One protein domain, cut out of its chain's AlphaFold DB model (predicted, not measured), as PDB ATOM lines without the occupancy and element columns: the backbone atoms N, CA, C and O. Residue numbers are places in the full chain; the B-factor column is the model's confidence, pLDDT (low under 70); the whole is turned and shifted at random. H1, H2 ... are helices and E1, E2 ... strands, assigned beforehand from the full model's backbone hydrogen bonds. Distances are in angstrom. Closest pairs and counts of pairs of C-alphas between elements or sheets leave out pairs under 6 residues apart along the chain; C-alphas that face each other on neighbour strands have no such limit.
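What this domain is: This is residues 8 to 99 of the 971 residues of an uncharacterized protein of Lentisphaerae bacterium (UniProt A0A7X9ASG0). The domain is a small sandwich of two strand sheets, only partly face to face: a four-stranded sheet, E3, E2, E1 and E7, and a smaller three-stranded one, E4, E5 and E6, whose strands run at 32 degrees to those of the first. The long link of residues 41 to 53 joins the two sheets, and the short helix H1 grazes the larger sheet. The printed part has 92 residues, with seven named strands and one named helix in the order E1 E2 E3 E4 E5 E6 H1 E7, and its class is mostly strand. The larger sheet, in the order E3, E2, E1, E7, is mixed; the smaller, E4, E5, E6, is antiparallel throughout. The whole is compact, with a radius of gyration of the C-alphas of 14.2 A and spans of 40 by 29 by 19 A.

Where its parts are: Find C-alpha 8 at (43.666, 15.535, 47.172), where E1 begins; it runs 16.3 A to residue 13. E2, residues 19 to 26, covers 23.5 A, and E3, residues 33 to 40, covers 20.0 A. E7 is residues 96 to 99, 9.9 A long, and ends at C-alpha 99 at (49.931, 23.983, 39.568). In the other sheet, find C-alpha 54 at (50.510, 32.404, 47.150), where E4, residues 54 to 58, begins its 13.3 A. E5 is residues 63 to 68, 16.6 A, and E6 is residues 71 to 77, 18.0 A. H1, residues 82 to 85, spans 5.4 A.

How they stand to each other: Start at E1, E2 and E3, a meander, each strand the antiparallel neighbour of the one before; E1 with E2 and E2 with E3 are hairpins. Look for N 10 and O 22, 2.8 A apart, and N 23 and O 37, 2.8 A. E7 is parallel to E1, with N 97 and O 9 at 2.8 A. This sheet is twisted, its C-alphas up to 4.1 A off its best plane. E4, E5 and E6 form a second meander of two hairpins, with N 57 and O 65 at 2.9 A and N 66 and O 74 at 2.8 A. Between the sheets, the closest C-alphas of E3 and E6 are those of Leu 39 and Ala 76, 6.7 A apart, while E1 and E7 are each apart from E4, E5 and E6. H1 only grazes the larger sheet; its closest C-alpha to E2 is that of Leu 85, 6.4 A from that of Val 25. H1 is too short for an O i to N i+4 pair; its one O i to N i+3 pair is within hydrogen-bond range.

The domain as a whole: The C-alphas farthest apart are those of Asp 29 and Asp 49, 41.3 A. The printed part has no cut, and E3 to E4 is its one long link. Mean pLDDT of the printed part is 81.5; residues 47 to 51, 69 to 71 and 89 to 94 are under 70.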
ATOM      1  N   PHE A   8      42.607  14.588  47.505       84.12
ATOM      2  CA  PHE A   8      43.666  15.535  47.172       84.12
ATOM      3  C   PHE A   8      43.279  16.974  47.515       84.12
ATOM      4  O   PHE A   8      42.094  17.307  47.620       84.12
ATOM      5  N   LEU A   9      44.310  17.803  47.653       88.62
ATOM      6  CA  LEU A   9      44.246  19.256  47.554       88.62
ATOM      7  C   LEU A   9      44.952  19.668  46.263       88.62
ATOM      8  O   LEU A   9      46.081  19.244  46.035       88.62
ATOM      9  N   ASP A  10      44.302  20.473  45.437       88.19
ATOM     10  CA  ASP A  10      44.851  20.979  44.183       88.19
ATOM     11  C   ASP A  10      44.774  22.502  44.154       88.19
ATOM     12  O   ASP A  10      43.702  23.063  44.368       88.19
ATOM     13  N   LEU A  11      45.910  23.152  43.922       89.88
ATOM     14  CA  LEU A  11      46.036  24.587  43.704       89.88
ATOM     15  C   LEU A  11      46.350  24.813  42.220       89.88
ATOM     16  O   LEU A  11      47.347  24.296  41.721       89.88
ATOM     17  N   TYR A  12      45.529  25.587  41.516       89.50
ATOM     18  CA  TYR A  12      45.580  25.714  40.057       89.50
ATOM     19  C   TYR A  12      45.368  27.156  39.595       89.50
ATOM     20  O   TYR A  12      44.822  27.984  40.324       89.50
ATOM     21  N   VAL A  13      45.760  27.429  38.348       87.56
ATOM     22  CA  VAL A  13      45.479  28.687  37.645       87.56
ATOM     23  C   VAL A  13      44.702  28.379  36.362       87.56
ATOM     24  O   VAL A  13      45.067  27.458  35.630       87.56
ATOM     25  N   THR A  14      43.616  29.105  36.093       86.25
ATOM     26  CA  THR A  14      42.827  28.944  34.859       86.25
ATOM     27  C   THR A  14      43.436  29.742  33.693       86.25
ATOM     28  O   THR A  14      44.216  30.666  33.927       86.25
ATOM     29  N   PRO A  15      43.077  29.450  32.425       81.62
ATOM     30  CA  PRO A  15      43.543  30.215  31.263       81.62
ATOM     31  C   PRO A  15      43.144  31.696  31.305       81.62
ATOM     32  O   PRO A  15      43.791  32.528  30.683       81.62
ATOM     33  N   GLU A  16      42.093  32.022  32.054       82.38
ATOM     34  CA  GLU A  16      41.610  33.382  32.295       82.38
ATOM     35  C   GLU A  16      42.321  34.053  33.485       82.38
ATOM     36  O   GLU A  16      41.868  35.090  33.958       82.38
ATOM     37  N   GLY A  17      43.393  33.456  34.015       86.25
ATOM     38  CA  GLY A  17      44.189  34.024  35.103       86.25
ATOM     39  C   GLY A  17      43.543  33.916  36.484       86.25
ATOM     40  O   GLY A  17      43.888  34.684  37.379       86.25
ATOM     41  N   ARG A  18      42.592  33.001  36.706       90.12
ATOM     42  CA  ARG A  18      42.014  32.792  38.046       90.12
ATOM     43  C   ARG A  18      42.861  31.807  38.833       90.12
ATOM     44  O   ARG A  18      43.049  30.683  38.380       90.12
ATOM     45  N   LEU A  19      43.314  32.184  40.021       91.31
ATOM     46  CA  LEU A  19      43.912  31.247  40.968       91.31
ATOM     47  C   LEU A  19      42.799  30.576  41.790       91.31
ATOM     48  O   LEU A  19      41.827  31.209  42.213       91.31
ATOM     49  N   GLY A  20      42.924  29.278  42.026       92.56
ATOM     50  CA  GLY A  20      41.925  28.528  42.771       92.56
ATOM     51  C   GLY A  20      42.503  27.337  43.509       92.56
ATOM     52  O   GLY A  20      43.600  26.867  43.222       92.56
ATOM     53  N   VAL A  21      41.733  26.852  44.476       92.50
ATOM     54  CA  VAL A  21      41.993  25.632  45.231       92.50
ATOM     55  C   VAL A  21      40.773  24.713  45.185       92.50
ATOM     56  O   VAL A  21      39.627  25.157  45.304       92.50
ATOM     57  N   GLU A  22      40.999  23.413  45.026       91.50
ATOM     58  CA  GLU A  22      40.002  22.362  45.212       91.50
ATOM     59  C   GLU A  22      40.512  21.342  46.236       91.50
ATOM     60  O   GLU A  22      41.629  20.848  46.144       91.50
ATOM     61  N   ILE A  23      39.677  20.999  47.215       90.81
ATOM     62  CA  ILE A  23      39.915  19.905  48.153       90.81
ATOM     63  C   ILE A  23      38.809  18.884  47.949       90.81
ATOM     64  O   ILE A  23      37.641  19.140  48.255       90.81
ATOM     65  N   LYS A  24      39.176  17.708  47.447       88.62
ATOM     66  CA  LYS A  24      38.230  16.651  47.092       88.62
ATOM     67  C   LYS A  24      38.532  15.394  47.889       88.62
ATOM     68  O   LYS A  24      39.672  14.949  47.947       88.62
ATOM     69  N   VAL A  25      37.495  14.794  48.473       89.19
ATOM     70  CA  VAL A  25      37.569  13.557  49.264       89.19
ATOM     71  C   VAL A  25      36.535  12.564  48.755       89.19
ATOM     72  O   VAL A  25      35.340  12.851  48.731       89.19
ATOM     73  N   LYS A  26      36.979  11.362  48.397       87.56
ATOM     74  CA  LYS A  26      36.165  10.214  47.991       87.56
ATOM     75  C   LYS A  26      36.457   8.986  48.862       87.56
ATOM     76  O   LYS A  26      37.373   8.976  49.693       87.56
ATOM     77  N   THR A  27      35.660   7.938  48.677       85.25
ATOM     78  CA  THR A  27      35.878   6.605  49.256       85.25
ATOM     79  C   THR A  27      37.220   6.004  48.823       85.25
ATOM     80  O   THR A  27      37.770   6.372  47.787       85.25
ATOM     81  N   ASP A  28      37.755   5.057  49.602       79.44
ATOM     82  CA  ASP A  28      39.060   4.418  49.329       79.44
ATOM     83  C   ASP A  28      39.096   3.665  47.983       79.44
ATOM     84  O   ASP A  28      40.164   3.457  47.410       79.44
ATOM     85  N   ASP A  29      37.939   3.273  47.442       78.81
ATOM     86  CA  ASP A  29      37.810   2.689  46.103       78.81
ATOM     87  C   ASP A  29      37.754   3.741  44.972       78.81
ATOM     88  O   ASP A  29      37.798   3.377  43.798       78.81
ATOM     89  N   GLY A  30      37.703   5.035  45.315       75.81
ATOM     90  CA  GLY A  30      37.635   6.181  44.403       75.81
ATOM     91  C   GLY A  30      36.272   6.408  43.742       75.81
ATOM     92  O   GLY A  30      36.162   7.279  42.878       75.81
ATOM     93  N   LYS A  31      35.238   5.639  44.116       80.19
ATOM     94  CA  LYS A  31      33.949   5.633  43.406       80.19
ATOM     95  C   LYS A  31      32.973   6.705  43.879       80.19
ATOM     96  O   LYS A  31      32.263   7.268  43.054       80.19
ATOM     97  N   THR A  32      32.942   7.005  45.176       84.69
ATOM     98  CA  THR A  32      31.912   7.875  45.765       84.69
ATOM     99  C   THR A  32      32.535   9.132  46.345       84.69
ATOM    100  O   THR A  32      33.425   9.040  47.187       84.69
ATOM    101  N   GLN A  33      32.063  10.308  45.924       88.12
ATOM    102  CA  GLN A  33      32.472  11.577  46.525       88.12
ATOM    103  C   GLN A  33      31.870  11.725  47.922       88.12
ATOM    104  O   GLN A  33      30.662  11.614  48.094       88.12
ATOM    105  N   LEU A  34      32.731  11.979  48.906       89.75
ATOM    106  CA  LEU A  34      32.369  12.173  50.308       89.75
ATOM    107  C   LEU A  34      32.327  13.659  50.668       89.75
ATOM    108  O   LEU A  34      31.347  14.120  51.243       89.75
ATOM    109  N   LYS A  35      33.376  14.414  50.318       91.00
ATOM    110  CA  LYS A  35      33.466  15.863  50.548       91.00
ATOM    111  C   LYS A  35      34.090  16.541  49.329       91.00
ATOM    112  O   LYS A  35      34.940  15.953  48.664       91.00
ATOM    113  N   ASN A  36      33.668  17.764  49.034       91.75
ATOM    114  CA  ASN A  36      34.313  18.606  48.034       91.75
ATOM    115  C   ASN A  36      34.217  20.061  48.476       91.75
ATOM    116  O   ASN A  36      33.137  20.513  48.852       91.75
ATOM    117  N   PHE A  37      35.328  20.772  48.402       93.75
ATOM    118  CA  PHE A  37      35.406  22.197  48.655       93.75
ATOM    119  C   PHE A  37      36.193  22.839  47.520       93.75
ATOM    120  O   PHE A  37      37.252  22.341  47.153       93.75
ATOM    121  N   ARG A  38      35.680  23.931  46.958       92.88
ATOM    122  CA  ARG A  38      36.346  24.673  45.887       92.88
ATOM    123  C   ARG A  38      36.273  26.158  46.193       92.88
ATOM    124  O   ARG A  38      35.216  26.648  46.585       92.88
ATOM    125  N   LEU A  39      37.388  26.841  45.986       93.88
ATOM    126  CA  LEU A  39      37.517  28.280  46.124       93.88
ATOM    127  C   LEU A  39      38.308  28.814  44.937       93.88
ATOM    128  O   LEU A  39      39.411  28.349  44.689       93.88
ATOM    129  N   GLU A  40      37.752  29.770  44.209       93.81
ATOM    130  CA  GLU A  40      38.387  30.367  43.034       93.81
ATOM    131  C   GLU A  40      38.156  31.879  43.072       93.81
ATOM    132  O   GLU A  40      37.069  32.332  43.453       93.81
ATOM    133  N   GLY A  41      39.196  32.652  42.766       85.44
ATOM    134  CA  GLY A  41      39.133  34.111  42.751       85.44
ATOM    135  C   GLY A  41      38.729  34.695  41.397       85.44
ATOM    136  O   GLY A  41      38.382  33.987  40.445       85.44
ATOM    137  N   GLU A  42      38.772  36.023  41.317       83.31
ATOM    138  CA  GLU A  42      38.612  36.743  40.052       83.31
ATOM    139  C   GLU A  42      39.907  36.737  39.226       83.31
ATOM    140  O   GLU A  42      40.984  36.585  39.803       83.31
ATOM    141  N   PRO A  43      39.838  36.907  37.892       86.62
ATOM    142  CA  PRO A  43      41.013  36.981  37.031       86.62
ATOM    143  C   PRO A  43      42.084  37.922  37.589       86.62
ATOM    144  O   PRO A  43      41.795  39.061  37.956       86.62
ATOM    145  N   HIS A  44      43.315  37.432  37.654       78.62
ATOM    146  CA  HIS A  44      44.494  38.181  38.054       78.62
ATOM    147  C   HIS A  44      45.507  38.166  36.906       78.62
ATOM    148  O   HIS A  44      45.671  37.152  36.226       78.62
ATOM    149  N   ASP A  45      46.175  39.297  36.681       76.62
ATOM    150  CA  ASP A  45      47.178  39.462  35.624       76.62
ATOM    151  C   ASP A  45      48.505  38.818  36.049       76.62
ATOM    152  O   ASP A  45      49.457  39.498  36.429       76.62
ATOM    153  N   PHE A  46      48.553  37.484  36.044       77.06
ATOM    154  CA  PHE A  46      49.785  36.740  36.287       77.06
ATOM    155  C   PHE A  46      50.738  36.907  35.098       77.06
ATOM    156  O   PHE A  46      50.644  36.210  34.086       77.06
ATOM    157  N   ARG A  47      51.669  37.851  35.229       68.50
ATOM    158  CA  ARG A  47      52.686  38.159  34.218       68.50
ATOM    159  C   ARG A  47      53.823  37.131  34.200       68.50
ATOM    160  O   ARG A  47      54.291  36.745  35.275       68.50
ATOM    161  N   PRO A  48      54.316  36.739  33.009       68.06
ATOM    162  CA  PRO A  48      55.565  35.989  32.877       68.06
ATOM    163  C   PRO A  48      56.730  36.692  33.590       68.06
ATOM    164  O   PRO A  48      56.763  37.918  33.657       68.06
ATOM    165  N   ASP A  49      57.677  35.906  34.110       60.50
ATOM    166  CA  ASP A  49      58.899  36.360  34.796       60.50
ATOM    167  C   ASP A  49      58.695  37.178  36.092       60.50
ATOM    168  O   ASP A  49      59.656  37.712  36.648       60.50
ATOM    169  N   VAL A  50      57.467  37.232  36.621       64.06
ATOM    170  CA  VAL A  50      57.145  37.822  37.930       64.06
ATOM    171  C   VAL A  50      56.893  36.712  38.949       64.06
ATOM    172  O   VAL A  50      56.165  35.755  38.684       64.06
ATOM    173  N   TRP A  51      57.490  36.841  40.133       68.94
ATOM    174  CA  TRP A  51      57.236  35.938  41.254       68.94
ATOM    175  C   TRP A  51      55.976  36.362  42.010       68.94
ATOM    176  O   TRP A  51      55.786  37.544  42.261       68.94
ATOM    177  N   TYR A  52      55.148  35.399  42.411       74.50
ATOM    178  CA  TYR A  52      53.951  35.648  43.217       74.50
ATOM    179  C   TYR A  52      54.004  34.805  44.486       74.50
ATOM    180  O   TYR A  52      54.274  33.601  44.440       74.50
ATOM    181  N   THR A  53      53.699  35.415  45.628       77.50
ATOM    182  CA  THR A  53      53.547  34.708  46.901       77.50
ATOM    183  C   THR A  53      52.101  34.270  47.062       77.50
ATOM    184  O   THR A  53      51.232  35.079  47.383       77.50
ATOM    185  N   VAL A  54      51.837  32.975  46.896       82.50
ATOM    186  CA  VAL A  54      50.510  32.404  47.150       82.50
ATOM    187  C   VAL A  54      50.451  31.808  48.550       82.50
ATOM    188  O   VAL A  54      51.262  30.952  48.905       82.50
ATOM    189  N   ARG A  55      49.457  32.215  49.348       84.06
ATOM    190  CA  ARG A  55      49.152  31.571  50.635       84.06
ATOM    191  C   ARG A  55      47.756  30.973  50.596       84.06
ATOM    192  O   ARG A  55      46.817  31.603  50.128       84.06
ATOM    193  N   LEU A  56      47.628  29.769  51.140       87.12
ATOM    194  CA  LEU A  56      46.363  29.093  51.384       87.12
ATOM    195  C   LEU A  56      46.277  28.774  52.874       87.12
ATOM    196  O   LEU A  56      47.142  28.076  53.401       87.12
ATOM    197  N   ALA A  57      45.233  29.245  53.545       86.69
ATOM    198  CA  ALA A  57      44.943  28.861  54.919       86.69
ATOM    199  C   ALA A  57      43.525  28.315  54.996       86.69
ATOM    200  O   ALA A  57      42.571  28.977  54.595       86.69
ATOM    201  N   ALA A  58      43.392  27.091  55.496       86.75
ATOM    202  CA  ALA A  58      42.119  26.397  55.564       86.75
ATOM    203  C   ALA A  58      41.984  25.658  56.895       86.75
ATOM    204  O   ALA A  58      42.836  24.846  57.258       86.75
ATOM    205  N   GLN A  59      40.891  25.925  57.609       85.19
ATOM    206  CA  GLN A  59      40.513  25.199  58.820       85.19
ATOM    207  C   GLN A  59      39.307  24.308  58.528       85.19
ATOM    208  O   GLN A  59      38.318  24.788  57.980       85.19
ATOM    209  N   ALA A  60      39.345  23.039  58.941       86.31
ATOM    210  CA  ALA A  60      38.221  22.118  58.760       86.31
ATOM    211  C   ALA A  60      36.930  22.697  59.375       86.31
ATOM    212  O   ALA A  60      36.887  23.011  60.564       86.31
ATOM    213  N   GLY A  61      35.890  22.875  58.555       82.12
ATOM    214  CA  GLY A  61      34.617  23.507  58.929       82.12
ATOM    215  C   GLY A  61      34.668  25.032  59.121       82.12
ATOM    216  O   GLY A  61      33.618  25.648  59.301       82.12
ATOM    217  N   GLY A  62      35.854  25.643  59.066       83.00
ATOM    218  CA  GLY A  62      36.100  27.079  59.212       83.00
ATOM    219  C   GLY A  62      36.227  27.802  57.868       83.00
ATOM    220  O   GLY A  62      35.587  27.428  56.882       83.00
ATOM    221  N   LYS A  63      37.035  28.871  57.830       82.75
ATOM    222  CA  LYS A  63      37.340  29.607  56.595       82.75
ATOM    223  C   LYS A  63      38.471  28.933  55.812       82.75
ATOM    224  O   LYS A  63      39.411  28.398  56.399       82.75
ATOM    225  N   CYS A  64      38.363  28.994  54.492       87.19
ATOM    226  CA  CYS A  64      39.456  28.860  53.546       87.19
ATOM    227  C   CYS A  64      39.714  30.250  52.990       87.19
ATOM    228  O   CYS A  64      38.778  30.928  52.564       87.19
ATOM    229  N   GLN A  65      40.962  30.661  53.006       85.19
ATOM    230  CA  GLN A  65      41.397  31.959  52.549       85.19
ATOM    231  C   GLN A  65      42.614  31.747  51.653       85.19
ATOM    232  O   GLN A  65      43.504  30.946  51.952       85.19
ATOM    233  N   LEU A  66      42.600  32.438  50.526       86.19
ATOM    234  CA  LEU A  66      43.611  32.402  49.491       86.19
ATOM    235  C   LEU A  66      44.156  33.822  49.350       86.19
ATOM    236  O   LEU A  66      43.376  34.766  49.232       86.19
ATOM    237  N   TRP A  67      45.474  33.980  49.374       79.56
ATOM    238  CA  TRP A  67      46.155  35.265  49.234       79.56
ATOM    239  C   TRP A  67      47.162  35.220  48.098       79.56
ATOM    240  O   TRP A  67      47.784  34.182  47.874       79.56
ATOM    241  N   VAL A  68      47.340  36.365  47.445       79.19
ATOM    242  CA  VAL A  68      48.382  36.621  46.446       79.19
ATOM    243  C   VAL A  68      49.129  37.872  46.902       79.19
ATOM    244  O   VAL A  68      48.503  38.896  47.171       79.19
ATOM    245  N   ASP A  69      50.442  37.763  47.096       67.88
ATOM    246  CA  ASP A  69      51.337  38.840  47.557       67.88
ATOM    247  C   ASP A  69      50.865  39.545  48.837       67.88
ATOM    248  O   ASP A  69      50.948  40.761  49.003       67.88
ATOM    249  N   GLY A  70      50.339  38.754  49.777       58.62
ATOM    250  CA  GLY A  70      49.822  39.243  51.059       58.62
ATOM    251  C   GLY A  70      48.450  39.920  50.979       58.62
ATOM    252  O   GLY A  70      47.887  40.273  52.014       58.62
ATOM    253  N   VAL A  71      47.868  40.052  49.786       54.88
ATOM    254  CA  VAL A  71      46.505  40.553  49.585       54.88
ATOM    255  C   VAL A  71      45.530  39.384  49.637       54.88
ATOM    256  O   VAL A  71      45.748  38.362  48.987       54.88
ATOM    257  N   LEU A  72      44.448  39.515  50.415       71.31
ATOM    258  CA  LEU A  72      43.380  38.513  50.424       71.31
ATOM    259  C   LEU A  72      42.746  38.473  49.038       71.31
ATOM    260  O   LEU A  72      42.089  39.420  48.618       71.31
ATOM    261  N   TYR A  73      42.977  37.371  48.343       79.38
ATOM    262  CA  TYR A  73      42.580  37.177  46.963       79.38
ATOM    263  C   TYR A  73      41.188  36.549  46.874       79.38
ATOM    264  O   TYR A  73      40.377  36.961  46.049       79.38
ATOM    265  N   GLN A  74      40.879  35.593  47.757       86.31
ATOM    266  CA  GLN A  74      39.538  35.025  47.874       86.31
ATOM    267  C   GLN A  74      39.323  34.343  49.236       86.31
ATOM    268  O   GLN A  74      40.259  33.771  49.793       86.31
ATOM    269  N   GLU A  75      38.090  34.329  49.757       89.00
ATOM    270  CA  GLU A  75      37.735  33.513  50.928       89.00
ATOM    271  C   GLU A  75      36.361  32.838  50.839       89.00
ATOM    272  O   GLU A  75      35.430  33.348  50.220       89.00
ATOM    273  N   ALA A  76      36.218  31.682  51.491       83.25
ATOM    274  CA  ALA A  76      34.927  31.026  51.690       83.25
ATOM    275  C   ALA A  76      34.888  30.213  52.990       83.25
ATOM    276  O   ALA A  76      35.893  29.675  53.447       83.25
ATOM    277  N   ALA A  77      33.701  30.107  53.588       87.00
ATOM    278  CA  ALA A  77      33.457  29.271  54.762       87.00
ATOM    279  C   ALA A  77      33.189  27.802  54.382       87.00
ATOM    280  O   ALA A  77      32.907  27.489  53.226       87.00
ATOM    281  N   GLY A  78      33.222  26.901  55.368       87.25
ATOM    282  CA  GLY A  78      32.977  25.470  55.158       87.25
ATOM    283  C   GLY A  78      34.171  24.743  54.539       87.25
ATOM    284  O   GLY A  78      33.994  23.753  53.829       87.25
ATOM    285  N   ALA A  79      35.374  25.253  54.788       90.25
ATOM    286  CA  ALA A  79      36.608  24.711  54.258       90.25
ATOM    287  C   ALA A  79      36.869  23.272  54.717       90.25
ATOM    288  O   ALA A  79      36.479  22.858  55.811       90.25
ATOM    289  N   LEU A  80      37.578  22.524  53.880       90.81
ATOM    290  CA  LEU A  80      38.255  21.296  54.283       90.81
ATOM    291  C   LEU A  80      39.713  21.633  54.606       90.81
ATOM    292  O   LEU A  80      40.256  22.593  54.064       90.81
ATOM    293  N   ALA A  81      40.353  20.852  55.468       84.00
ATOM    294  CA  ALA A  81      41.781  20.971  55.760       84.00
ATOM    295  C   ALA A  81      42.530  19.684  55.390       84.00
ATOM    296  O   ALA A  81      41.924  18.662  55.073       84.00
ATOM    297  N   LEU A  82      43.863  19.693  55.482       81.81
ATOM    298  CA  LEU A  82      44.678  18.495  55.221       81.81
ATOM    299  C   LEU A  82      44.277  17.299  56.100       81.81
ATOM    300  O   LEU A  82      44.320  16.158  55.646       81.81
ATOM    301  N   ALA A  83      43.809  17.553  57.328       81.75
ATOM    302  CA  ALA A  83      43.276  16.517  58.210       81.75
ATOM    303  C   ALA A  83      42.052  15.788  57.617       81.75
ATOM    304  O   ALA A  83      41.879  14.592  57.850       81.75
ATOM    305  N   ASP A  84      41.231  16.464  56.803       87.75
ATOM    306  CA  ASP A  84      40.072  15.858  56.133       87.75
ATOM    307  C   ASP A  84      40.460  14.864  55.031       87.75
ATOM    308  O   ASP A  84      39.614  14.089  54.578       87.75
ATOM    309  N   LEU A  85      41.724  14.858  54.598       85.00
ATOM    310  CA  LEU A  85      42.209  13.925  53.586       85.00
ATOM    311  C   LEU A  85      42.529  12.534  54.177       85.00
ATOM    312  O   LEU A  85      42.623  11.565  53.427       85.00
ATOM    313  N   ALA A  86      42.633  12.383  55.504       81.31
ATOM    314  CA  ALA A  86      43.099  11.163  56.181       81.31
ATOM    315  C   ALA A  86      42.449   9.844  55.694       81.31
ATOM    316  O   ALA A  86      41.230   9.691  55.733       81.31
ATOM    317  N   GLY A  87      43.267   8.855  55.292       78.06
ATOM    318  CA  GLY A  87      42.900   7.444  55.048       78.06
ATOM    319  C   GLY A  87      43.927   6.676  54.206       78.06
ATOM    320  O   GLY A  87      45.118   6.942  54.331       78.06
ATOM    321  N   LYS A  88      43.508   5.678  53.408       75.12
ATOM    322  CA  LYS A  88      44.448   4.784  52.695       75.12
ATOM    323  C   LYS A  88      44.931   5.362  51.359       75.12
ATOM    324  O   LYS A  88      44.149   5.506  50.417       75.12
ATOM    325  N   TYR A  89      46.244   5.563  51.247       69.31
ATOM    326  CA  TYR A  89      46.921   6.006  50.025       69.31
ATOM    327  C   TYR A  89      47.694   4.851  49.361       69.31
ATOM    328  O   TYR A  89      48.309   4.054  50.067       69.31
ATOM    329  N   PRO A  90      47.675   4.718  48.021       65.00
ATOM    330  CA  PRO A  90      48.634   3.887  47.292       65.00
ATOM    331  C   PRO A  90      50.036   4.524  47.315       65.00
ATOM    332  O   PRO A  90      50.145   5.742  47.390       65.00
ATOM    333  N   GLU A  91      51.092   3.725  47.151       57.62
ATOM    334  CA  GLU A  91      52.501   4.155  47.279       57.62
ATOM    335  C   GLU A  91      52.993   5.219  46.267       57.62
ATOM    336  O   GLU A  91      54.099   5.719  46.425       57.62
ATOM    337  N   ALA A  92      52.225   5.582  45.229       55.16
ATOM    338  CA  ALA A  92      52.780   6.226  44.026       55.16
ATOM    339  C   ALA A  92      52.158   7.573  43.583       55.16
ATOM    340  O   ALA A  92      52.286   7.911  42.410       55.16
ATOM    341  N   TYR A  93      51.460   8.340  44.435       62.56
ATOM    342  CA  TYR A  93      50.738   9.545  43.967       62.56
ATOM    343  C   TYR A  93      50.561  10.660  45.026       62.56
ATOM    344  O   TYR A  93      50.494  10.347  46.217       62.56
ATOM    345  N   PRO A  94      50.438  11.942  44.607       62.88
ATOM    346  CA  PRO A  94      50.497  13.102  45.500       62.88
ATOM    347  C   PRO A  94      49.211  13.339  46.310       62.88
ATOM    348  O   PRO A  94      48.100  13.150  45.819       62.88
ATOM    349  N   LEU A  95      49.385  13.800  47.554       73.44
ATOM    350  CA  LEU A  95      48.324  14.292  48.448       73.44
ATOM    351  C   LEU A  95      47.936  15.753  48.150       73.44
ATOM    352  O   LEU A  95      46.792  16.158  48.353       73.44
ATOM    353  N   MET A  96      48.915  16.531  47.690       79.88
ATOM    354  CA  MET A  96      48.823  17.950  47.375       79.88
ATOM    355  C   MET A  96      49.432  18.182  45.995       79.88
ATOM    356  O   MET A  96      50.516  17.670  45.712       79.88
ATOM    357  N   ILE A  97      48.734  18.940  45.158       82.19
ATOM    358  CA  ILE A  97      49.148  19.322  43.813       82.19
ATOM    359  C   ILE A  97      49.240  20.848  43.788       82.19
ATOM    360  O   ILE A  97      48.310  21.536  44.208       82.19
ATOM    361  N   LEU A  98      50.381  21.369  43.341       83.88
ATOM    362  CA  LEU A  98      50.608  22.797  43.138       83.88
ATOM    363  C   LEU A  98      50.829  23.018  41.643       83.88
ATOM    364  O   LEU A  98      51.756  22.449  41.071       83.88
ATOM    365  N   GLY A  99      49.953  23.797  41.015       77.69
ATOM    366  CA  GLY A  99      49.931  23.983  39.568       77.69
ATOM    367  C   GLY A  99      49.184  22.884  38.797       77.69
ATOM    368  O   GLY A  99      49.533  22.600  37.649       77.69
TER     369      GLY A  99